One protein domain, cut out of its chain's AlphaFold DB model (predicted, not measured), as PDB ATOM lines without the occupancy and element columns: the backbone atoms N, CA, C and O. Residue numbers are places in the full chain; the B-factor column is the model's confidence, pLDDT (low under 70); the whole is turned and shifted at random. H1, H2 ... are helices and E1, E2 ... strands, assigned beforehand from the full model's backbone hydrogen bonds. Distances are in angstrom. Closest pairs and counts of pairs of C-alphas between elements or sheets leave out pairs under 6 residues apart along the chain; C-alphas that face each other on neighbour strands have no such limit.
ATOM      1  N   VAL A   5      14.728  25.366  47.963       88.00
ATOM      2  CA  VAL A   5      15.950  24.607  47.706       88.00
ATOM      3  C   VAL A   5      16.774  25.178  46.558       88.00
ATOM      4  O   VAL A   5      16.242  25.691  45.575       88.00
ATOM      5  N   SER A   6      18.093  25.042  46.685       91.25
ATOM      6  CA  SER A   6      19.072  25.453  45.680       91.25
ATOM      7  C   SER A   6      20.171  24.397  45.556       91.25
ATOM      8  O   SER A   6      20.605  23.823  46.556       91.25
ATOM      9  N   GLY A   7      20.621  24.133  44.331       92.19
ATOM     10  CA  GLY A   7      21.673  23.164  44.029       92.19
ATOM     11  C   GLY A   7      21.272  22.116  42.991       92.19
ATOM     12  O   GLY A   7      20.267  22.246  42.297       92.19
ATOM     13  N   LEU A   8      22.098  21.073  42.877       94.31
ATOM     14  CA  LEU A   8      21.872  19.954  41.963       94.31
ATOM     15  C   LEU A   8      21.127  18.820  42.673       94.31
ATOM     16  O   LEU A   8      21.697  18.146  43.539       94.31
ATOM     17  N   PHE A   9      19.879  18.609  42.266       96.06
ATOM     18  CA  PHE A   9      18.989  17.571  42.772       96.06
ATOM     19  C   PHE A   9      18.794  16.485  41.727       96.06
ATOM     20  O   PHE A   9      18.559  16.761  40.552       96.06
ATOM     21  N   ILE A  10      18.877  15.238  42.174       97.19
ATOM     22  CA  ILE A  10      18.679  14.051  41.354       97.19
ATOM     23  C   ILE A  10      17.649  13.184  42.061       97.19
ATOM     24  O   ILE A  10      17.882  12.730  43.179       97.19
ATOM     25  N   GLN A  11      16.518  12.932  41.414       98.19
ATOM     26  CA  GLN A  11      15.516  11.994  41.900       98.19
ATOM     27  C   GLN A  11      15.454  10.785  40.974       98.19
ATOM     28  O   GLN A  11      15.086  10.919  39.809       98.19
ATOM     29  N   LEU A  12      15.781   9.608  41.502       98.38
ATOM     30  CA  LEU A  12      15.628   8.343  40.797       98.38
ATOM     31  C   LEU A  12      14.401   7.609  41.335       98.38
ATOM     32  O   LEU A  12      14.388   7.191  42.492       98.38
ATOM     33  N   LEU A  13      13.400   7.399  40.486       98.31
ATOM     34  CA  LEU A  13      12.279   6.515  40.769       98.31
ATOM     35  C   LEU A  13      12.478   5.196  40.023       98.31
ATOM     36  O   LEU A  13      12.531   5.179  38.794       98.31
ATOM     37  N   THR A  14      12.539   4.091  40.759       96.62
ATOM     38  CA  THR A  14      12.656   2.741  40.196       96.62
ATOM     39  C   THR A  14      11.377   1.974  40.492       96.62
ATOM     40  O   THR A  14      10.977   1.833  41.644       96.62
ATOM     41  N   THR A  15      10.715   1.476  39.452       96.12
ATOM     42  CA  THR A  15       9.582   0.550  39.577       96.12
ATOM     43  C   THR A  15      10.017  -0.826  39.104       96.12
ATOM     44  O   THR A  15      10.358  -0.959  37.938       96.12
ATOM     45  N   GLU A  16       9.963  -1.835  39.968       92.75
ATOM     46  CA  GLU A  16      10.364  -3.216  39.682       92.75
ATOM     47  C   GLU A  16       9.159  -4.166  39.703       92.75
ATOM     48  O   GLU A  16       8.321  -4.126  40.610       92.75
ATOM     49  N   TRP A  17       9.064  -5.043  38.705       91.44
ATOM     50  CA  TRP A  17       8.012  -6.052  38.612       91.44
ATOM     51  C   TRP A  17       8.477  -7.310  37.872       91.44
ATOM     52  O   TRP A  17       9.475  -7.326  37.158       91.44
ATOM     53  N   THR A  18       7.723  -8.389  38.020       87.44
ATOM     54  CA  THR A  18       7.920  -9.669  37.340       87.44
ATOM     55  C   THR A  18       6.897  -9.850  36.216       87.44
ATOM     56  O   THR A  18       6.133  -8.949  35.869       87.44
ATOM     57  N   LYS A  19       6.856 -11.032  35.595       83.69
ATOM     58  CA  LYS A  19       5.839 -11.327  34.576       83.69
ATOM     59  C   LYS A  19       4.408 -11.290  35.122       83.69
ATOM     60  O   LYS A  19       3.504 -11.027  34.329       83.69
ATOM     61  N   ASP A  20       4.210 -11.502  36.418       79.25
ATOM     62  CA  ASP A  20       2.881 -11.628  37.023       79.25
ATOM     63  C   ASP A  20       2.116 -10.297  36.972       79.25
ATOM     64  O   ASP A  20       0.941 -10.257  36.605       79.25
ATOM     65  N   SER A  21       2.818  -9.178  37.165       80.50
ATOM     66  CA  SER A  21       2.275  -7.824  36.989       80.50
ATOM     67  C   SER A  21       2.452  -7.247  35.578       80.50
ATOM     68  O   SER A  21       2.342  -6.036  35.372       80.50
ATOM     69  N   ARG A  22       2.709  -8.078  34.556       73.19
ATOM     70  CA  ARG A  22       2.844  -7.587  33.171       73.19
ATOM     71  C   ARG A  22       1.506  -7.174  32.548       73.19
ATOM     72  O   ARG A  22       1.515  -6.334  31.651       73.19
ATOM     73  N   GLY A  23       0.383  -7.736  33.002       78.06
ATOM     74  CA  GLY A  23      -0.950  -7.492  32.442       78.06
ATOM     75  C   GLY A  23      -2.046  -7.324  33.498       78.06
ATOM     76  O   GLY A  23      -1.805  -7.406  34.701       78.06
ATOM     77  N   GLY A  24      -3.274  -7.080  33.034       82.88
ATOM     78  CA  GLY A  24      -4.465  -7.054  33.885       82.88
ATOM     79  C   GLY A  24      -4.407  -6.013  35.008       82.88
ATOM     80  O   GLY A  24      -4.058  -4.854  34.787       82.88
ATOM     81  N   ALA A  25      -4.800  -6.419  36.216       83.62
ATOM     82  CA  ALA A  25      -4.804  -5.542  37.386       83.62
ATOM     83  C   ALA A  25      -3.383  -5.140  37.826       83.62
ATOM     84  O   ALA A  25      -3.180  -3.986  38.189       83.62
ATOM     85  N   GLY A  26      -2.400  -6.044  37.725       82.44
ATOM     86  CA  GLY A  26      -1.010  -5.759  38.100       82.44
ATOM     87  C   GLY A  26      -0.379  -4.661  37.242       82.44
ATOM     88  O   GLY A  26       0.261  -3.757  37.776       82.44
ATOM     89  N   ALA A  27      -0.662  -4.658  35.933       86.25
ATOM     90  CA  ALA A  27      -0.223  -3.584  35.040       86.25
ATOM     91  C   ALA A  27      -0.796  -2.219  35.450       86.25
ATOM     92  O   ALA A  27      -0.051  -1.250  35.503       86.25
ATOM     93  N   ARG A  28      -2.084  -2.145  35.822       88.00
ATOM     94  CA  ARG A  28      -2.703  -0.885  36.274       88.00
ATOM     95  C   ARG A  28      -2.056  -0.332  37.542       88.00
ATOM     96  O   ARG A  28      -1.847   0.870  37.628       88.00
ATOM     97  N   VAL A  29      -1.736  -1.193  38.511       87.88
ATOM     98  CA  VAL A  29      -1.078  -0.759  39.757       87.88
ATOM     99  C   VAL A  29       0.351  -0.286  39.478       87.88
ATOM    100  O   VAL A  29       0.757   0.755  39.982       87.88
ATOM    101  N   ARG A  30       1.093  -1.000  38.623       90.88
ATOM    102  CA  ARG A  30       2.429  -0.586  38.172       90.88
ATOM    103  C   ARG A  30       2.395   0.744  37.417       90.88
ATOM    104  O   ARG A  30       3.241   1.599  37.643       90.88
ATOM    105  N   ASP A  31       1.450   0.918  36.499       91.12
ATOM    106  CA  ASP A  31       1.366   2.116  35.655       91.12
ATOM    107  C   ASP A  31       0.938   3.355  36.456       91.12
ATOM    108  O   ASP A  31       1.205   4.476  36.034       91.12
ATOM    109  N   ALA A  32       0.351   3.149  37.638       92.31
ATOM    110  CA  ALA A  32       0.063   4.203  38.601       92.31
ATOM    111  C   ALA A  32       1.296   4.668  39.403       92.31
ATOM    112  O   ALA A  32       1.176   5.636  40.156       92.31
ATOM    113  N   THR A  33       2.473   4.030  39.273       95.62
ATOM    114  CA  THR A  33       3.683   4.561  39.920       95.62
ATOM    115  C   THR A  33       4.064   5.910  39.309       95.62
ATOM    116  O   THR A  33       4.099   6.048  38.079       95.62
ATOM    117  N   PRO A  34       4.348   6.923  40.143       96.62
ATOM    118  CA  PRO A  34       4.538   8.281  39.664       96.62
ATOM    119  C   PRO A  34       5.862   8.438  38.904       96.62
ATOM    120  O   PRO A  34       6.774   7.620  39.016       96.62
ATOM    121  N   LEU A  35       5.972   9.525  38.136       97.12
ATOM    122  CA  LEU A  35       7.206   9.921  37.438       97.12
ATOM    123  C   LEU A  35       8.054  10.921  38.241       97.12
ATOM    124  O   LEU A  35       9.161  11.265  37.838       97.12
ATOM    125  N   ALA A  36       7.527  11.410  39.357       97.62
ATOM    126  CA  ALA A  36       8.197  12.312  40.275       97.62
ATOM    127  C   ALA A  36       7.584  12.174  41.673       97.62
ATOM    128  O   ALA A  36       6.467  11.685  41.829       97.62
ATOM    129  N   SER A  37       8.317  12.606  42.688       97.06
ATOM    130  CA  SER A  37       7.829  12.744  44.062       97.06
ATOM    131  C   SER A  37       8.306  14.078  44.629       97.06
ATOM    132  O   SER A  37       9.252  14.669  44.102       97.06
ATOM    133  N   VAL A  38       7.692  14.535  45.714       96.25
ATOM    134  CA  VAL A  38       8.198  15.685  46.471       96.25
ATOM    135  C   VAL A  38       9.618  15.368  46.960       96.25
ATOM    136  O   VAL A  38       9.901  14.248  47.395       96.25
ATOM    137  N   LEU A  39      10.535  16.325  46.845       95.06
ATOM    138  CA  LEU A  39      11.881  16.211  47.397       95.06
ATOM    139  C   LEU A  39      11.819  16.232  48.938       95.06
ATOM    140  O   LEU A  39      11.099  17.054  49.503       95.06
ATOM    141  N   PRO A  40      12.569  15.368  49.644       92.69
ATOM    142  CA  PRO A  40      12.583  15.366  51.098       92.69
ATOM    143  C   PRO A  40      13.194  16.654  51.643       92.69
ATOM    144  O   PRO A  40      14.239  17.102  51.167       92.69
ATOM    145  N   GLU A  41      12.602  17.199  52.708       88.88
ATOM    146  CA  GLU A  41      13.120  18.391  53.390       88.88
ATOM    147  C   GLU A  41      14.577  18.229  53.831       88.88
ATOM    148  O   GLU A  41      15.314  19.207  53.840       88.88
ATOM    149  N   ALA A  42      15.008  16.996  54.119       84.56
ATOM    150  CA  ALA A  42      16.378  16.656  54.491       84.56
ATOM    151  C   ALA A  42      17.428  17.022  53.429       84.56
ATOM    152  O   ALA A  42      18.608  17.081  53.762       84.56
ATOM    153  N   LEU A  43      17.035  17.256  52.172       82.69
ATOM    154  CA  LEU A  43      17.937  17.775  51.143       82.69
ATOM    155  C   LEU A  43      18.060  19.307  51.204       82.69
ATOM    156  O   LEU A  43      19.063  19.872  50.781       82.69
ATOM    157  N   SER A  44      17.099  20.003  51.807       77.06
ATOM    158  CA  SER A  44      17.134  21.460  51.959       77.06
ATOM    159  C   SER A  44      18.334  21.873  52.813       77.06
ATOM    160  O   SER A  44      18.410  21.574  54.001       77.06
ATOM    161  N   GLY A  45      19.312  22.536  52.196       69.25
ATOM    162  CA  GLY A  45      20.540  22.972  52.870       69.25
ATOM    163  C   GLY A  45      21.573  21.867  53.140       69.25
ATOM    164  O   GLY A  45      22.621  22.150  53.719       69.25
ATOM    165  N   ALA A  46      21.344  20.623  52.703       60.75
ATOM    166  CA  ALA A  46      22.277  19.508  52.925       60.75
ATOM    167  C   ALA A  46      23.523  19.553  52.020       60.75
ATOM    168  O   ALA A  46      24.539  18.883  52.277       60.75
ATOM    169  N   GLY A  47      23.459  20.359  50.960       57.91
ATOM    170  CA  GLY A  47      24.465  20.441  49.918       57.91
ATOM    171  C   GLY A  47      24.906  21.868  49.612       57.91
ATOM    172  O   GLY A  47      24.084  22.736  49.351       57.91
ATOM    173  N   GLY A  48      26.220  22.107  49.581       65.00
ATOM    174  CA  GLY A  48      26.775  23.275  48.889       65.00
ATOM    175  C   GLY A  48      26.750  23.085  47.365       65.00
ATOM    176  O   GLY A  48      26.501  21.974  46.880       65.00
ATOM    177  N   ASN A  49      27.095  24.134  46.610       66.62
ATOM    178  CA  ASN A  49      27.034  24.167  45.136       66.62
ATOM    179  C   ASN A  49      27.756  23.011  44.420       66.62
ATOM    180  O   ASN A  49      27.421  22.725  43.278       66.62
ATOM    181  N   ALA A  50      28.707  22.332  45.070       73.75
ATOM    182  CA  ALA A  50      29.504  21.241  44.500       73.75
ATOM    183  C   ALA A  50      29.013  19.822  44.863       73.75
ATOM    184  O   ALA A  50      29.716  18.841  44.621       73.75
ATOM    185  N   SER A  51      27.844  19.687  45.490       89.00
ATOM    186  CA  SER A  51      27.292  18.384  45.881       89.00
ATOM    187  C   SER A  51      26.233  17.874  44.903       89.00
ATOM    188  O   SER A  51      25.627  18.656  44.167       89.00
ATOM    189  N   PHE A  52      26.035  16.556  44.896       93.25
ATOM    190  CA  PHE A  52      24.901  15.882  44.272       93.25
ATOM    191  C   PHE A  52      23.946  15.441  45.376       93.25
ATOM    192  O   PHE A  52      24.359  14.728  46.296       93.25
ATOM    193  N   GLN A  53      22.690  15.869  45.285       95.06
ATOM    194  CA  GLN A  53      21.647  15.580  46.265       95.06
ATOM    195  C   GLN A  53      20.693  14.547  45.676       95.06
ATOM    196  O   GLN A  53      19.908  14.861  44.784       95.06
ATOM    197  N   LEU A  54      20.818  13.303  46.123       96.06
ATOM    198  CA  LEU A  54      20.118  12.158  45.558       96.06
ATOM    199  C   LEU A  54      18.896  11.827  46.414       96.06
ATOM    200  O   LEU A  54      18.999  11.695  47.633       96.06
ATOM    201  N   HIS A  55      17.762  11.630  45.757       97.38
ATOM    202  CA  HIS A  55      16.534  11.095  46.326       97.38
ATOM    203  C   HIS A  55      16.129   9.853  45.534       97.38
ATOM    204  O   HIS A  55      15.765   9.935  44.362       97.38
ATOM    205  N   HIS A  56      16.193   8.691  46.165       98.00
ATOM    206  CA  HIS A  56      15.767   7.442  45.554       98.00
ATOM    207  C   HIS A  56      14.362   7.099  46.026       98.00
ATOM    208  O   HIS A  56      14.103   7.154  47.222       98.00
ATOM    209  N   VAL A  57      13.481   6.702  45.106       98.06
ATOM    210  CA  VAL A  57      12.131   6.211  45.401       98.06
ATOM    211  C   VAL A  57      11.933   4.878  44.693       98.06
ATOM    212  O   VAL A  57      11.915   4.795  43.470       98.06
ATOM    213  N   TYR A  58      11.785   3.813  45.460       97.56
ATOM    214  CA  TYR A  58      11.693   2.456  44.944       97.56
ATOM    215  C   TYR A  58      10.296   1.875  45.172       97.56
ATOM    216  O   TYR A  58       9.772   1.886  46.288       97.56
ATOM    217  N   PHE A  59       9.713   1.332  44.109       96.94
ATOM    218  CA  PHE A  59       8.429   0.643  44.089       96.94
ATOM    219  C   PHE A  59       8.658  -0.782  43.598       96.94
ATOM    220  O   PHE A  59       9.231  -0.966  42.530       96.94
ATOM    221  N   SER A  60       8.174  -1.793  44.318       94.00
ATOM    222  CA  SER A  60       8.271  -3.178  43.846       94.00
ATOM    223  C   SER A  60       6.968  -3.942  43.953       94.00
ATOM    224  O   SER A  60       6.183  -3.743  44.884       94.00
ATOM    225  N   GLU A  61       6.771  -4.876  43.026       92.25
ATOM    226  CA  GLU A  61       5.645  -5.812  43.041       92.25
ATOM    227  C   GLU A  61       5.535  -6.564  44.377       92.25
ATOM    228  O   GLU A  61       4.446  -6.651  44.946       92.25
ATOM    229  N   GLN A  62       6.661  -7.014  44.945       89.31
ATOM    230  CA  GLN A  62       6.695  -7.697  46.248       89.31
ATOM    231  C   GLN A  62       6.119  -6.842  47.386       89.31
ATOM    232  O   GLN A  62       5.563  -7.364  48.351       89.31
ATOM    233  N   ARG A  63       6.218  -5.515  47.265       90.69
ATOM    234  CA  ARG A  63       5.675  -4.539  48.216       90.69
ATOM    235  C   ARG A  63       4.369  -3.911  47.744       90.69
ATOM    236  O   ARG A  63       3.983  -2.866  48.262       90.69
ATOM    237  N   ARG A  64       3.692  -4.529  46.770       91.88
ATOM    238  CA  ARG A  64       2.452  -4.018  46.162       91.88
ATOM    239  C   ARG A  64       2.605  -2.581  45.653       91.88
ATOM    240  O   ARG A  64       1.673  -1.793  45.750       91.88
ATOM    241  N   PHE A  65       3.797  -2.248  45.160       94.19
ATOM    242  CA  PHE A  65       4.165  -0.920  44.675       94.19
ATOM    243  C   PHE A  65       3.966   0.203  45.709       94.19
ATOM    244  O   PHE A  65       3.713   1.345  45.342       94.19
ATOM    245  N   LEU A  66       4.092  -0.093  47.006       94.25
ATOM    246  CA  LEU A  66       4.208   0.946  48.030       94.25
ATOM    247  C   LEU A  66       5.623   1.551  48.003       94.25
ATOM    248  O   LEU A  66       6.589   0.785  47.891       94.25
ATOM    249  N   PRO A  67       5.765   2.885  48.122       96.06
ATOM    250  CA  PRO A  67       7.062   3.542  48.025       96.06
ATOM    251  C   PRO A  67       7.989   3.156  49.181       96.06
ATOM    252  O   PRO A  67       7.575   2.963  50.329       96.06
ATOM    253  N   ARG A  68       9.277   3.080  48.860       96.50
ATOM    254  CA  ARG A  68      10.394   3.109  49.801       96.50
ATOM    255  C   ARG A  68      11.393   4.129  49.304       96.50
ATOM    256  O   ARG A  68      11.942   3.938  48.224       96.50
ATOM    257  N   ASP A  69      11.677   5.138  50.096       96.62
ATOM    258  CA  ASP A  69      12.599   6.192  49.718       96.62
ATOM    259  C   ASP A  69      13.760   6.347  50.698       96.62
ATOM    260  O   ASP A  69      13.734   5.867  51.834       96.62
ATOM    261  N   TRP A  70      14.835   6.943  50.196       96.31
ATOM    262  CA  TRP A  70      15.993   7.357  50.976       96.31
ATOM    263  C   TRP A  70      16.743   8.466  50.240       96.31
ATOM    264  O   TRP A  70      16.606   8.645  49.026       96.31
ATOM    265  N   THR A  71      17.569   9.200  50.979       95.38
ATOM    266  CA  THR A  71      18.378  10.296  50.443       95.38
ATOM    267  C   THR A  71      19.863  10.060  50.657       95.38
ATOM    268  O   THR A  71      20.269   9.492  51.669       95.38
ATOM    269  N   GLU A  72      20.681  10.566  49.743       93.19
ATOM    270  CA  GLU A  72      22.139  10.551  49.845       93.19
ATOM    271  C   GLU A  72      22.707  11.891  49.361       93.19
ATOM    272  O   GLU A  72      22.208  12.475  48.402       93.19
ATOM    273  N   VAL A  73      23.779  12.380  49.990       92.62
ATOM    274  CA  VAL A  73      24.532  13.537  49.488       92.62
ATOM    275  C   VAL A  73      25.949  13.100  49.152       92.62
ATOM    276  O   VAL A  73      26.707  12.695  50.033       92.62
ATOM    277  N   ARG A  74      26.338  13.233  47.881       91.81
ATOM    278  CA  ARG A  74      27.699  12.928  47.412       91.81
ATOM    279  C   ARG A  74      28.464  14.221  47.149       91.81
ATOM    280  O   ARG A  74      27.992  15.097  46.427       91.81
ATOM    281  N   ARG A  75      29.655  14.355  47.742       89.88
ATOM    282  CA  ARG A  75      30.510  15.557  47.668       89.88
ATOM    283  C   ARG A  75      31.855  15.234  47.015       89.88
ATOM    284  O   ARG A  75      32.326  14.104  47.112       89.88
ATOM    285  N   GLY A  76      32.477  16.232  46.385       82.50
ATOM    286  CA  GLY A  76      33.853  16.132  45.873       82.50
ATOM    287  C   GLY A  76      34.030  15.197  44.672       82.50
ATOM    288  O   GLY A  76      35.135  14.727  44.420       82.50
ATOM    289  N   ARG A  77      32.949  14.893  43.945       83.19
ATOM    290  CA  ARG A  77      32.983  14.102  42.709       83.19
ATOM    291  C   ARG A  77      32.642  15.015  41.523       83.19
ATOM    292  O   ARG A  77      31.832  15.918  41.704       83.19
ATOM    293  N   PRO A  78      33.212  14.793  40.326       85.88
ATOM    294  CA  PRO A  78      32.804  15.513  39.116       85.88
ATOM    295  C   PRO A  78      31.511  14.954  38.496       85.88
ATOM    296  O   PRO A  78      30.825  15.639  37.741       85.88
ATOM    297  N   PHE A  79      31.150  13.722  38.857       93.75
ATOM    298  CA  PHE A  79      29.956  13.032  38.389       93.75
ATOM    299  C   PHE A  79      29.371  12.125  39.472       93.75
ATOM    300  O   PHE A  79      30.046  11.762  40.443       93.75
ATOM    301  N   VAL A  80      28.131  11.700  39.260       95.06
ATOM    302  CA  VAL A  80      27.486  10.637  40.022       95.06
ATOM    303  C   VAL A  80      26.848   9.620  39.089       95.06
ATOM    304  O   VAL A  80      26.343   9.963  38.027       95.06
ATOM    305  N   GLU A  81      26.879   8.362  39.504       94.00
ATOM    306  CA  GLU A  81      26.250   7.259  38.791       94.00
ATOM    307  C   GLU A  81      25.133   6.687  39.660       94.00
ATOM    308  O   GLU A  81      25.325   6.455  40.864       94.00
ATOM    309  N   VAL A  82      23.966   6.512  39.045       93.25
ATOM    310  CA  VAL A  82      22.753   5.959  39.646       93.25
ATOM    311  C   VAL A  82      22.098   5.039  38.618       93.25
ATOM    312  O   VAL A  82      21.578   5.494  37.602       93.25
ATOM    313  N   GLU A  83      22.168   3.732  38.870       91.44
ATOM    314  CA  GLU A  83      21.847   2.695  37.879       91.44
ATOM    315  C   GLU A  83      22.668   2.887  36.587       91.44
ATOM    316  O   GLU A  83      23.886   3.084  36.653       91.44
ATOM    317  N   ALA A  84      22.025   2.862  35.418       91.25
ATOM    318  CA  ALA A  84      22.672   3.152  34.142       91.25
ATOM    319  C   ALA A  84      22.813   4.654  33.847       91.25
ATOM    320  O   ALA A  84      23.391   5.017  32.828       91.25
ATOM    321  N   PHE A  85      22.304   5.548  34.697       95.00
ATOM    322  CA  PHE A  85      22.487   6.979  34.485       95.00
ATOM    323  C   PHE A  85      23.806   7.466  35.065       95.00
ATOM    324  O   PHE A  85      24.200   7.117  36.181       95.00
ATOM    325  N   ARG A  86      24.437   8.374  34.332       95.88
ATOM    326  CA  ARG A  86      25.610   9.116  34.769       95.88
ATOM    327  C   ARG A  86      25.334  10.605  34.616       95.88
ATOM    328  O   ARG A  86      25.031  11.076  33.528       95.88
ATOM    329  N   VAL A  87      25.408  11.332  35.723       97.00
ATOM    330  CA  VAL A  87      25.123  12.768  35.796       97.00
ATOM    331  C   VAL A  87      26.425  13.496  36.080       97.00
ATOM    332  O   VAL A  87      27.057  13.255  37.111       97.00
ATOM    333  N   GLU A  88      26.836  14.376  35.175       96.06
ATOM    334  CA  GLU A  88      28.125  15.061  35.233       96.06
ATOM    335  C   GLU A  88      27.944  16.570  35.205       96.06
ATOM    336  O   GLU A  88      27.118  17.097  34.460       96.06
ATOM    337  N   ARG A  89      28.746  17.281  35.996       93.25
ATOM    338  CA  ARG A  89      28.836  18.737  35.873       93.25
ATOM    339  C   ARG A  89      29.699  19.085  34.669       93.25
ATOM    340  O   ARG A  89      30.735  18.462  34.457       93.25
ATOM    341  N   THR A  90      29.274  20.088  33.916       92.00
ATOM    342  CA  THR A  90      30.043  20.635  32.795       92.00
ATOM    343  C   THR A  90      30.872  21.831  33.252       92.00
ATOM    344  O   THR A  90      30.476  22.526  34.193       92.00
ATOM    345  N   ASP A  91      31.955  22.131  32.542       89.06
ATOM    346  CA  ASP A  91      32.785  23.314  32.809       89.06
ATOM    347  C   ASP A  91      32.027  24.639  32.583       89.06
ATOM    348  O   ASP A  91      32.345  25.654  33.195       89.06
ATOM    349  N   GLU A  92      30.965  24.618  31.771       88.62
ATOM    350  CA  GLU A  92      30.081  25.758  31.481       88.62
ATOM    351  C   GLU A  92      29.052  26.034  32.597       88.62
ATOM    352  O   GLU A  92      28.215  26.929  32.485       88.62
ATOM    353  N   GLY A  93      29.101  25.280  33.699       89.06
ATOM    354  CA  GLY A  93      28.221  25.466  34.857       89.06
ATOM    355  C   GLY A  93      26.864  24.761  34.763       89.06
ATOM    356  O   GLY A  93      26.085  24.843  35.713       89.06
ATOM    357  N   GLY A  94      26.593  24.042  33.673       93.88
ATOM    358  CA  GLY A  94      25.443  23.154  33.528       93.88
ATOM    359  C   GLY A  94      25.708  21.711  33.968       93.88
ATOM    360  O   GLY A  94      26.717  21.386  34.612       93.88
ATOM    361  N   VAL A  95      24.761  20.834  33.639       95.62
ATOM    362  CA  VAL A  95      24.799  19.403  33.959       95.62
ATOM    363  C   VAL A  95      24.423  18.596  32.725       95.62
ATOM    364  O   VAL A  95      23.361  18.811  32.157       95.62
ATOM    365  N   ARG A  96      25.243  17.613  32.347       96.94
ATOM    366  CA  ARG A  96      24.892  16.636  31.306       96.94
ATOM    367  C   ARG A  96      24.503  15.296  31.914       96.94
ATOM    368  O   ARG A  96      25.060  14.879  32.934       96.94
ATOM    369  N   VAL A  97      23.560  14.615  31.274       97.56
ATOM    370  CA  VAL A  97      23.088  13.288  31.678       97.56
ATOM    371  C   VAL A  97      23.332  12.296  30.555       97.56
ATOM    372  O   VAL A  97      22.855  12.466  29.436       97.56
ATOM    373  N   LEU A  98      24.052  11.232  30.890       95.12
ATOM    374  CA  LEU A  98      24.416  10.140  30.003       95.12
ATOM    375  C   LEU A  98      23.682   8.860  30.428       95.12
ATOM    376  O   LEU A  98      23.469   8.622  31.622       95.12
ATOM    377  N   LEU A  99      23.345   8.015  29.459       91.69
ATOM    378  CA  LEU A  99      22.905   6.640  29.660       91.69
ATOM    379  C   LEU A  99      24.049   5.687  29.312       91.69
ATOM    380  O   LEU A  99      24.488   5.642  28.168       91.69
ATOM    381  N   ASP A 100      24.517   4.921  30.293       88.00
ATOM    382  CA  ASP A 100      25.572   3.920  30.155       88.00
ATOM    383  C   ASP A 100      24.973   2.538  29.870       88.00
ATOM    384  O   ASP A 100      24.516   1.814  30.761       88.00
ATOM    385  N   TYR A 101      25.013   2.148  28.600       80.19
ATOM    386  CA  TYR A 101      24.528   0.859  28.122       80.19
ATOM    387  C   TYR A 101      25.265  -0.336  28.730       80.19
ATOM    388  O   TYR A 101      24.702  -1.430  28.793       80.19
ATOM    389  N   GLY A 102      26.511  -0.151  29.178       77.44
ATOM    390  CA  GLY A 102      27.296  -1.189  29.840       77.44
ATOM    391  C   GLY A 102      26.823  -1.495  31.261       77.44
ATOM    392  O   GLY A 102      27.144  -2.559  31.789       77.44
ATOM    393  N   LYS A 103      26.054  -0.586  31.872       80.62
ATOM    394  CA  LYS A 103      25.533  -0.713  33.242       80.62
ATOM    395  C   LYS A 103      24.079  -1.142  33.325       80.62
ATOM    396  O   LYS A 103      23.625  -1.513  34.402       80.62
ATOM    397  N   MET A 104      23.360  -1.111  32.209       78.94
ATOM    398  CA  MET A 104      21.992  -1.611  32.158       78.94
ATOM    399  C   MET A 104      21.959  -3.111  32.470       78.94
ATOM    400  O   MET A 104      22.764  -3.885  31.939       78.94
ATOM    401  N   GLY A 105      20.994  -3.551  33.287       67.81
ATOM    402  CA  GLY A 105      20.698  -4.977  33.412       67.81
ATOM    403  C   GLY A 105      20.303  -5.546  32.048       67.81
ATOM    404  O   GLY A 105      19.687  -4.822  31.272       67.81
ATOM    405  N   MET A 106      20.685  -6.802  31.750       60.34
ATOM    406  CA  MET A 106      20.502  -7.499  30.459       60.34
ATOM    407  C   MET A 106      19.729  -6.682  29.399       60.34
ATOM    408  O   MET A 106      18.549  -6.963  29.138       60.34
ATOM    409  N   PRO A 107      20.377  -5.720  28.707       52.09
ATOM    410  CA  PRO A 107      19.918  -5.384  27.378       52.09
ATOM    411  C   PRO A 107      20.078  -6.707  26.646       52.09
ATOM    412  O   PRO A 107      21.122  -7.349  26.766       52.09
ATOM    413  N   GLY A 108      19.040  -7.236  26.008       40.88
ATOM    414  CA  GLY A 108      19.207  -8.471  25.249       40.88
ATOM    415  C   GLY A 108      20.269  -8.237  24.181       40.88
ATOM    416  O   GLY A 108      19.898  -7.782  23.121       40.88
ATOM    417  N   ARG A 109      21.546  -8.511  24.493       48.22
ATOM    418  CA  ARG A 109      22.765  -8.243  23.725       48.22
ATOM    419  C   ARG A 109      22.871  -6.805  23.182       48.22
ATOM    420  O   ARG A 109      22.100  -6.402  22.323       48.22
ATOM    421  N   LEU A 110      23.941  -6.084  23.529       46.06
ATOM    422  CA  LEU A 110      24.430  -4.934  22.737       46.06
ATOM    423  C   LEU A 110      24.493  -5.249  21.221       46.06
ATOM    424  O   LEU A 110      24.320  -4.376  20.385       46.06
ATOM    425  N   GLU A 111      24.642  -6.526  20.854       43.28
ATOM    426  CA  GLU A 111      24.588  -7.005  19.468       43.28
ATOM    427  C   GLU A 111      23.211  -6.846  18.779       43.28
ATOM    428  O   GLU A 111      23.132  -6.978  17.561       43.28
ATOM    429  N   TRP A 112      22.108  -6.642  19.514       40.59
ATOM    430  CA  TRP A 112      20.730  -6.661  18.981       40.59
ATOM    431  C   TRP A 112      20.043  -5.289  18.998       40.59
ATOM    432  O   TRP A 112      19.010  -5.129  18.344       40.59
ATOM    433  N   SER A 113      20.602  -4.293  19.696       45.94
ATOM    434  CA  SER A 113      20.124  -2.904  19.655       45.94
ATOM    435  C   SER A 113      20.556  -2.162  18.384       45.94
ATOM    436  O   SER A 113      20.122  -1.037  18.161       45.94
ATOM    437  N   GLY A 114      21.404  -2.767  17.541       46.78
ATOM    438  CA  GLY A 114      21.985  -2.097  16.372       46.78
ATOM    439  C   GLY A 114      22.984  -0.994  16.737       46.78
ATOM    440  O   GLY A 114      23.544  -0.364  15.843       46.78
ATOM    441  N   LEU A 115      23.239  -0.788  18.034       49.72
ATOM    442  CA  LEU A 115      24.295   0.074  18.533       49.72
ATOM    443  C   LEU A 115      25.606  -0.686  18.334       49.72
ATOM    444  O   LEU A 115      25.970  -1.582  19.097       49.72
ATOM    445  N   SER A 116      26.270  -0.373  17.224       41.97
ATOM    446  CA  SER A 116      27.648  -0.765  16.946       41.97
ATOM    447  C   SER A 116      28.506  -0.563  18.198       41.97
ATOM    448  O   SER A 116      28.247   0.342  18.983       41.97
ATOM    449  N   ARG A 117      29.564  -1.367  18.342       48.28
ATOM    450  CA  ARG A 117      30.629  -1.324  19.372       48.28
ATOM    451  C   ARG A 117      31.294   0.054  19.651       48.28
ATOM    452  O   ARG A 117      32.346   0.078  20.275       48.28
ATOM    453  N   GLY A 118      30.753   1.163  19.149       50.22
ATOM    454  CA  GLY A 118      31.363   2.485  19.096       50.22
ATOM    455  C   GLY A 118      31.391   3.224  20.424       50.22
ATOM    456  O   GLY A 118      32.476   3.621  20.825       50.22
ATOM    457  N   GLU A 119      30.265   3.383  21.129       56.31
ATOM    458  CA  GLU A 119      30.254   4.146  22.387       56.31
ATOM    459  C   GLU A 119      29.334   3.506  23.441       56.31
ATOM    460  O   GLU A 119      28.160   3.253  23.167       56.31
ATOM    461  N   PRO A 120      29.850   3.200  24.649       73.56
ATOM    462  CA  PRO A 120      29.068   2.582  25.722       73.56
ATOM    463  C   PRO A 120      28.069   3.553  26.362       73.56
ATOM    464  O   PRO A 120      27.249   3.127  27.170       73.56
ATOM    465  N   GLN A 121      28.144   4.842  26.028       83.75
ATOM    466  CA  GLN A 121      27.370   5.907  26.647       83.75
ATOM    467  C   GLN A 121      26.687   6.753  25.572       83.75
ATOM    468  O   GLN A 121      27.293   7.081  24.559       83.75
ATOM    469  N   GLU A 122      25.429   7.107  25.805       88.56
ATOM    470  CA  GLU A 122      24.675   8.075  25.004       88.56
ATOM    471  C   GLU A 122      24.365   9.292  25.869       88.56
ATOM    472  O   GLU A 122      23.846   9.143  26.975       88.56
ATOM    473  N   GLU A 123      24.621  10.498  25.366       93.81
ATOM    474  CA  GLU A 123      24.107  11.707  26.004       93.81
ATOM    475  C   GLU A 123      22.606  11.843  25.756       93.81
ATOM    476  O   GLU A 123      22.146  11.861  24.617       93.81
ATOM    477  N   LEU A 124      21.834  11.918  26.840       94.56
ATOM    478  CA  LEU A 124      20.388  12.072  26.762       94.56
ATOM    479  C   LEU A 124      19.993  13.545  26.673       94.56
ATOM    480  O   LEU A 124      19.158  13.897  25.845       94.56
ATOM    481  N   PHE A 125      20.540  14.383  27.554       97.00
ATOM    482  CA  PHE A 125      20.204  15.805  27.639       97.00
ATOM    483  C   PHE A 125      21.195  16.583  28.508       97.00
ATOM    484  O   PHE A 125      21.930  16.018  29.327       97.00
ATOM    485  N   HIS A 126      21.132  17.904  28.363       97.62
ATOM    486  CA  HIS A 126      21.790  18.885  29.212       97.62
ATOM    487  C   HIS A 126      20.746  19.661  30.028       97.62
ATOM    488  O   HIS A 126      19.620  19.851  29.574       97.62
ATOM    489  N   VAL A 127      21.113  20.095  31.232       97.31
ATOM    490  CA  VAL A 127      20.282  20.884  32.149       97.31
ATOM    491  C   VAL A 127      21.019  22.178  32.460       97.31
ATOM    492  O   VAL A 127      22.110  22.151  33.045       97.31
ATOM    493  N   ALA A 128      20.438  23.310  32.064       96.56
ATOM    494  CA  ALA A 128      20.995  24.615  32.366       96.56
ATOM    495  C   ALA A 128      20.627  25.075  33.793       96.56
ATOM    496  O   ALA A 128      19.749  24.507  34.451       96.56
ATOM    497  N   PRO A 129      21.304  26.111  34.311       95.12
ATOM    498  CA  PRO A 129      20.947  26.724  35.584       95.12
ATOM    499  C   PRO A 129      19.480  27.204  35.600       95.12
ATOM    500  O   PRO A 129      19.076  28.005  34.766       95.12
ATOM    501  N   GLY A 130      18.705  26.759  36.589       94.62
ATOM    502  CA  GLY A 130      17.282  27.071  36.764       94.62
ATOM    503  C   GLY A 130      16.337  26.044  36.139       94.62
ATOM    504  O   GLY A 130      15.135  26.103  36.388       94.62
ATOM    505  N   GLU A 131      16.865  25.088  35.379       96.81
ATOM    506  CA  GLU A 131      16.078  24.106  34.642       96.81
ATOM    507  C   GLU A 131      16.036  22.750  35.348       96.81
ATOM    508  O   GLU A 131      16.815  22.434  36.261       96.81
ATOM    509  N   TRP A 132      15.138  21.899  34.861       98.25
ATOM    510  CA  TRP A 132      15.183  20.476  35.141       98.25
ATOM    511  C   TRP A 132      14.705  19.650  33.949       98.25
ATOM    512  O   TRP A 132      13.912  20.102  33.124       98.25
ATOM    513  N   ALA A 133      15.188  18.415  33.872       98.50
ATOM    514  CA  ALA A 133      14.897  17.483  32.793       98.50
ATOM    515  C   ALA A 133      14.647  16.069  33.330       98.50
ATOM    516  O   ALA A 133      14.954  15.751  34.487       98.50
ATOM    517  N   ARG A 134      14.089  15.210  32.471       98.62
ATOM    518  CA  ARG A 134      13.741  13.827  32.794       98.62
ATOM    519  C   ARG A 134      14.314  12.830  31.789       98.62
ATOM    520  O   ARG A 134      14.086  12.926  30.586       98.62
ATOM    521  N   GLY A 135      14.964  11.795  32.306       97.56
ATOM    522  CA  GLY A 135      15.328  10.589  31.567       97.56
ATOM    523  C   GLY A 135      14.485   9.403  32.012       97.56
ATOM    524  O   GLY A 135      14.266   9.208  33.205       97.56
ATOM    525  N   VAL A 136      14.022   8.587  31.071       95.75
ATOM    526  CA  VAL A 136      13.297   7.346  31.367       95.75
ATOM    527  C   VAL A 136      13.891   6.207  30.560       95.75
ATOM    528  O   VAL A 136      14.005   6.313  29.338       95.75
ATOM    529  N   TYR A 137      14.194   5.091  31.217       91.19
ATOM    530  CA  TYR A 137      14.493   3.847  30.518       91.19
ATOM    531  C   TYR A 137      13.865   2.634  31.197       91.19
ATOM    532  O   TYR A 137      13.573   2.642  32.393       91.19
ATOM    533  N   ASN A 138      13.672   1.577  30.411       88.25
ATOM    534  CA  ASN A 138      13.255   0.273  30.916       88.25
ATOM    535  C   ASN A 138      14.404  -0.728  30.811       88.25
ATOM    536  O   ASN A 138      15.127  -0.740  29.819       88.25
ATOM    537  N   GLU A 139      14.527  -1.619  31.782       82.25
ATOM    538  CA  GLU A 139      15.482  -2.724  31.736       82.25
ATOM    539  C   GLU A 139      14.824  -4.051  32.101       82.25
ATOM    540  O   GLU A 139      13.721  -4.120  32.654       82.25
ATOM    541  N   ARG A 140      15.516  -5.135  31.756       79.62
ATOM    542  CA  ARG A 140      15.132  -6.489  32.129       79.62
ATOM    543  C   ARG A 140      16.226  -7.078  33.001       79.62
ATOM    544  O   ARG A 140      17.377  -7.165  32.590       79.62
ATOM    545  N   LEU A 141      15.829  -7.565  34.164       76.81
ATOM    546  CA  LEU A 141      16.705  -8.243  35.102       76.81
ATOM    547  C   LEU A 141      16.603  -9.759  34.921       76.81
ATOM    548  O   LEU A 141      15.534 -10.305  34.623       76.81
ATOM    549  N   GLN A 142      17.718 -10.455  35.121       70.44
ATOM    550  CA  GLN A 142      17.743 -11.907  35.245       70.44
ATOM    551  C   GLN A 142      18.324 -12.262  36.609       70.44
ATOM    552  O   GLN A 142      19.518 -12.096  36.844       70.44
ATOM    553  N   TYR A 143      17.474 -12.760  37.505       68.50
ATOM    554  CA  TYR A 143      17.915 -13.226  38.813       68.50
ATOM    555  C   TYR A 143      18.497 -14.627  38.636       68.50
ATOM    556  O   TYR A 143      17.765 -15.602  38.460       68.50
ATOM    557  N   TRP A 144      19.826 -14.722  38.618       55.97
ATOM    558  CA  TRP A 144      20.547 -15.977  38.386       55.97
ATOM    559  C   TRP A 144      20.258 -17.029  39.467       55.97
ATOM    560  O   TRP A 144      20.217 -18.215  39.158       55.97
ATOM    561  N   GLU A 145      19.982 -16.594  40.699       55.50
ATOM    562  CA  GLU A 145      19.662 -17.459  41.843       55.50
ATOM    563  C   GLU A 145      18.320 -18.184  41.694       55.50
ATOM    564  O   GLU A 145      18.172 -19.323  42.127       55.50
ATOM    565  N   THR A 146      17.334 -17.534  41.073       60.28
ATOM    566  CA  THR A 146      15.956 -18.047  40.999       60.28
ATOM    567  C   THR A 146      15.535 -18.430  39.582       60.28
ATOM    568  O   THR A 146      14.484 -19.035  39.384       60.28
ATOM    569  N   GLY A 147      16.323 -18.061  38.568       63.09
ATOM    570  CA  GLY A 147      15.981 -18.228  37.154       63.09
ATOM    571  C   GLY A 147      14.833 -17.326  36.681       63.09
ATOM    572  O   GLY A 147      14.445 -17.385  35.510       63.09
ATOM    573  N   HIS A 148      14.284 -16.474  37.552       67.06
ATOM    574  CA  HIS A 148      13.189 -15.577  37.211       67.06
ATOM    575  C   HIS A 148      13.687 -14.333  36.464       67.06
ATOM    576  O   HIS A 148      14.813 -13.863  36.631       67.06
ATOM    577  N   SER A 149      12.823 -13.796  35.600       75.81
ATOM    578  CA  SER A 149      13.054 -12.507  34.944       75.81
ATOM    579  C   SER A 149      12.298 -11.410  35.682       75.81
ATOM    580  O   SER A 149      11.084 -11.533  35.860       75.81
ATOM    581  N   GLY A 150      13.007 -10.344  36.037       83.88
ATOM    582  CA  GLY A 150      12.436  -9.081  36.488       83.88
ATOM    583  C   GLY A 150      12.438  -8.044  35.375       83.88
ATOM    584  O   GLY A 150      13.069  -8.216  34.329       83.88
ATOM    585  N   TYR A 151      11.722  -6.965  35.611       87.38
ATOM    586  CA  TYR A 151      11.644  -5.791  34.763       87.38
ATOM    587  C   TYR A 151      11.719  -4.569  35.661       87.38
ATOM    588  O   TYR A 151      11.064  -4.548  36.704       87.38
ATOM    589  N   CYS A 152      12.455  -3.555  35.224       90.12
ATOM    590  CA  CYS A 152      12.492  -2.269  35.897       90.12
ATOM    591  C   CYS A 152      12.162  -1.140  34.924       90.12
ATOM    592  O   CYS A 152      12.493  -1.190  33.740       90.12
ATOM    593  N   LYS A 153      11.509  -0.107  35.452       93.56
ATOM    594  CA  LYS A 153      11.348   1.214  34.844       93.56
ATOM    595  C   LYS A 153      12.098   2.183  35.739       93.56
ATOM    596  O   LYS A 153      11.753   2.293  36.917       93.56
ATOM    597  N   HIS A 154      13.067   2.885  35.177       95.56
ATOM    598  CA  HIS A 154      13.820   3.925  35.859       95.56
ATOM    599  C   HIS A 154      13.409   5.282  35.311       95.56
ATOM    600  O   HIS A 154      13.368   5.485  34.096       95.56
ATOM    601  N   VAL A 155      13.107   6.204  36.215       98.00
ATOM    602  CA  VAL A 155      12.797   7.600  35.918       98.00
ATOM    603  C   VAL A 155      13.781   8.460  36.691       98.00
ATOM    604  O   VAL A 155      13.794   8.430  37.916       98.00
ATOM    605  N   LEU A 156      14.605   9.214  35.978       98.56
ATOM    606  CA  LEU A 156      15.566  10.144  36.543       98.56
ATOM    607  C   LEU A 156      15.084  11.569  36.296       98.56
ATOM    608  O   LEU A 156      15.054  12.005  35.149       98.56
ATOM    609  N   ASN A 157      14.752  12.297  37.355       98.62
ATOM    610  CA  ASN A 157      14.580  13.746  37.300       98.62
ATOM    611  C   ASN A 157      15.881  14.401  37.769       98.62
ATOM    612  O   ASN A 157      16.395  14.059  38.835       98.62
ATOM    613  N   VAL A 158      16.412  15.333  36.986       98.31
ATOM    614  CA  VAL A 158      17.625  16.086  37.319       98.31
ATOM    615  C   VAL A 158      17.305  17.565  37.230       98.31
ATOM    616  O   VAL A 158      16.879  18.026  36.177       98.31
ATOM    617  N   GLY A 159      17.512  18.297  38.320       96.88
ATOM    618  CA  GLY A 159      17.309  19.741  38.377       96.88
ATOM    619  C   GLY A 159      18.549  20.459  38.885       96.88
ATOM    620  O   GLY A 159      19.100  20.083  39.923       96.88
ATOM    621  N   LEU A 160      18.962  21.509  38.179       95.44
ATOM    622  CA  LEU A 160      19.950  22.472  38.657       95.44
ATOM    623  C   LEU A 160      19.194  23.727  39.090       95.44
ATOM    624  O   LEU A 160      18.961  24.631  38.302       95.44
ATOM    625  N   LEU A 161      18.752  23.746  40.342       93.88
ATOM    626  CA  LEU A 161      17.681  24.628  40.796       93.88
ATOM    627  C   LEU A 161      18.199  25.779  41.659       93.88
ATOM    628  O   LEU A 161      19.188  25.629  42.382       93.88
ATOM    629  N   PHE A 162      17.473  26.897  41.644       90.88
ATOM    630  CA  PHE A 162      17.687  28.038  42.534       90.88
ATOM    631  C   PHE A 162      16.350  28.511  43.085       90.88
ATOM    632  O   PHE A 162      15.437  28.782  42.310       90.88
ATOM    633  N   ASP A 163      16.252  28.612  44.408       89.94
ATOM    634  CA  ASP A 163      15.048  29.084  45.104       89.94
ATOM    635  C   ASP A 163      13.753  28.356  44.671       89.94
ATOM    636  O   ASP A 163      12.663  28.927  44.554       89.94
ATOM    637  N   ALA A 164      13.881  27.055  44.410       91.19
ATOM    638  CA  ALA A 164      12.790  26.210  43.945       91.19
ATOM    639  C   ALA A 164      12.025  25.584  45.115       91.19
ATOM    640  O   ALA A 164      12.559  25.411  46.207       91.19
ATOM    641  N   GLU A 165      10.771  25.212  44.886       93.19
ATOM    642  CA  GLU A 165       9.963  24.466  45.857       93.19
ATOM    643  C   GLU A 165      10.297  22.967  45.805       93.19
ATOM    644  O   GLU A 165      10.736  22.441  44.780       93.19
ATOM    645  N   LEU A 166      10.072  22.249  46.908       93.81
ATOM    646  CA  LEU A 166      10.383  20.815  47.000       93.81
ATOM    647  C   LEU A 166       9.584  19.937  46.026       93.81
ATOM    648  O   LEU A 166      10.009  18.834  45.691       93.81
ATOM    649  N   ASP A 167       8.432  20.400  45.557       95.69
ATOM    650  CA  ASP A 167       7.567  19.701  44.609       95.69
ATOM    651  C   ASP A 167       7.747  20.188  43.158       95.69
ATOM    652  O   ASP A 167       6.911  19.901  42.302       95.69
ATOM    653  N   VAL A 168       8.860  20.862  42.845       95.44
ATOM    654  CA  VAL A 168       9.200  21.364  41.497       95.44
ATOM    655  C   VAL A 168       8.998  20.327  40.383       95.44
ATOM    656  O   VAL A 168       8.365  20.635  39.378       95.44
ATOM    657  N   PHE A 169       9.424  19.073  40.585       96.88
ATOM    658  CA  PHE A 169       9.280  17.994  39.592       96.88
ATOM    659  C   PHE A 169       7.828  17.528  39.368       96.88
ATOM    660  O   PHE A 169       7.565  16.754  38.444       96.88
ATOM    661  N   LEU A 170       6.897  17.948  40.231       96.56
ATOM    662  CA  LEU A 170       5.459  17.685  40.126       96.56
ATOM    663  C   LEU A 170       4.689  18.876  39.544       96.56
ATOM    664  O   LEU A 170       3.654  18.670  38.914       96.56
ATOM    665  N   ARG A 171       5.153  20.108  39.794       92.94
ATOM    666  CA  ARG A 171       4.425  21.339  39.445       92.94
ATOM    667  C   ARG A 171       4.649  21.797  38.017       92.94
ATOM    668  O   ARG A 171       3.710  22.278  37.386       92.94
ATOM    669  N   THR A 172       5.880  21.706  37.535       93.38
ATOM    670  CA  THR A 172       6.237  22.161  36.190       93.38
ATOM    671  C   THR A 172       6.447  20.969  35.265       93.38
ATOM    672  O   THR A 172       6.449  19.818  35.701       93.38
ATOM    673  N   ALA A 173       6.534  21.219  33.960       94.75
ATOM    674  CA  ALA A 173       7.009  20.217  33.014       94.75
ATOM    675  C   ALA A 173       8.548  20.248  32.982       94.75
ATOM    676  O   ALA A 173       9.120  21.307  33.243       94.75
ATOM    677  N   PRO A 174       9.222  19.125  32.677       96.19
ATOM    678  CA  PRO A 174      10.650  19.156  32.401       96.19
ATOM    679  C   PRO A 174      10.908  19.932  31.109       96.19
ATOM    680  O   PRO A 174      10.136  19.809  30.155       96.19
ATOM    681  N   GLU A 175      12.037  20.629  31.036       97.50
ATOM    682  CA  GLU A 175      12.460  21.296  29.798       97.50
ATOM    683  C   GLU A 175      12.816  20.291  28.707       97.50
ATOM    684  O   GLU A 175      12.665  20.535  27.512       97.50
ATOM    685  N   THR A 176      13.280  19.111  29.110       96.38
ATOM    686  CA  THR A 176      13.534  17.999  28.203       96.38
ATOM    687  C   THR A 176      13.115  16.691  28.855       96.38
ATOM    688  O   THR A 176      13.494  16.402  29.988       96.38
ATOM    689  N   GLU A 177      12.351  15.871  28.132       96.88
ATOM    690  CA  GLU A 177      12.034  14.500  28.529       96.88
ATOM    691  C   GLU A 177      12.491  13.521  27.445       96.88
ATOM    692  O   GLU A 177      12.018  13.561  26.308       96.88
ATOM    693  N   VAL A 178      13.394  12.609  27.806       95.12
ATOM    694  CA  VAL A 178      13.911  11.575  26.905       95.12
ATOM    695  C   VAL A 178      13.498  10.201  27.403       95.12
ATOM    696  O   VAL A 178      13.758   9.832  28.548       95.12
ATOM    697  N   ARG A 179      12.880   9.411  26.520       92.88
ATOM    698  CA  ARG A 179      12.474   8.029  26.799       92.88
ATOM    699  C   ARG A 179      13.255   7.047  25.931       92.88
ATOM    700  O   ARG A 179      13.392   7.243  24.721       92.88
ATOM    701  N   ARG A 180      13.755   5.976  26.545       86.81
ATOM    702  CA  ARG A 180      14.422   4.857  25.871       86.81
ATOM    703  C   ARG A 180      13.693   3.559  26.194       86.81
ATOM    704  O   ARG A 180      13.742   3.040  27.308       86.81
ATOM    705  N   GLU A 181      12.993   3.040  25.191       76.12
ATOM    706  CA  GLU A 181      12.325   1.747  25.267       76.12
ATOM    707  C   GLU A 181      13.140   0.691  24.529       76.12
ATOM    708  O   GLU A 181      13.303   0.735  23.311       76.12
TER     709      GLU A 181
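What this domain is: This is residues 5 to 181 of the 205 residues of an uncharacterized protein of Archangium gephyra (UniProt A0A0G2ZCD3). What shape is this? It is a sandwich of two strongly twisted sheets, partly face to face with their strands nearly in line: the four shorter strands E4 to E7 cover part of one face of a larger six-stranded sheet. A short helix, H1, lies over E1 on the other face of that sheet, and a second short helix, H2, only grazes the sheet with its residues 168 to 171. What is it made of? The 177 printed residues hold two named helices and ten named strands in the order E1 H1 E2 E3 E4 E5 E6 E7 E8 E9 H2 E10, mostly strand; the larger sheet, E3 E2 E1 E9 E8 E10, is mixed and the smaller, E4 E5 E6 E7, antiparallel. The whole is compact, with a radius of gyration of the C-alphas of 16.6 A and spans of 45 by 39 by 28 A.

How they stand to each other: How is the larger sheet ordered? It runs E3, residues 68 to 75, E2, 51 to 60, E1, 5 to 18, E9, 149 to 165, E8, 132 to 142, and E10, 176 to 180. E1 and E9 are antiparallel, with N 11 and O 157 at 2.8 A, and so are the hairpins E2 and E3, N 54 and O 72 at 2.8 A, and E8 and E9, N 156 and O 135 at 2.8 A. E2 and E1 are parallel, N 55 and O 10 at 2.8 A, as are E8 and E10, N 136 and O 178 at 2.8 A. What faces it? E4, residues 79 to 82, E5, 85 to 89, E6, 95 to 100, and E7, 121 to 127, form a meander, each strand the antiparallel neighbour of the one before; N 87 and O 80, N 98 and O 86, and N 99 and O 122 are each 2.8 A apart. The facing parts of the two sheets are 9.1 A centre to centre, their best planes 14 degrees apart. Where are the helices? H1, residues 24 to 31, is on the larger sheet at a height of 10.6 A, over E1 and along it at 4 degrees on the local plane, the closest C-alphas being those of Thr 15 and Arg 30, 7.4 A; E1, H1 and E2 form a strand-helix-strand unit, parallel neighbour strands with a helix between, with a left-handed crossover. H2, residues 168 to 171, only grazes that sheet. In H1, 3 of 4 O i to N i+4 pairs are within hydrogen-bond range; H2 is too short for one.

Where its parts are: Where do the long strands run? E1 begins at C-alpha 5 (15.950, 24.607, 47.706), is 36.7 A long and bends by 74 degrees at residue 8. E9 is 38.7 A long and bends by 124 degrees at residue 162. Where does the last strand end? E10 ends at C-alpha 180 (14.422, 4.857, 25.871).

The domain as a whole: How far does it reach? The two C-alphas farthest apart, of Gly 24 and Asp 91, are 48.1 A apart, and the printed part has no cut. Which links are long? Those from H1 to E2, 19 residues, and from E6 to E7, 20 residues. Where is confidence low? The pLDDT is under 70 at residues 45 to 49, 105 to 119 and 143 to 148.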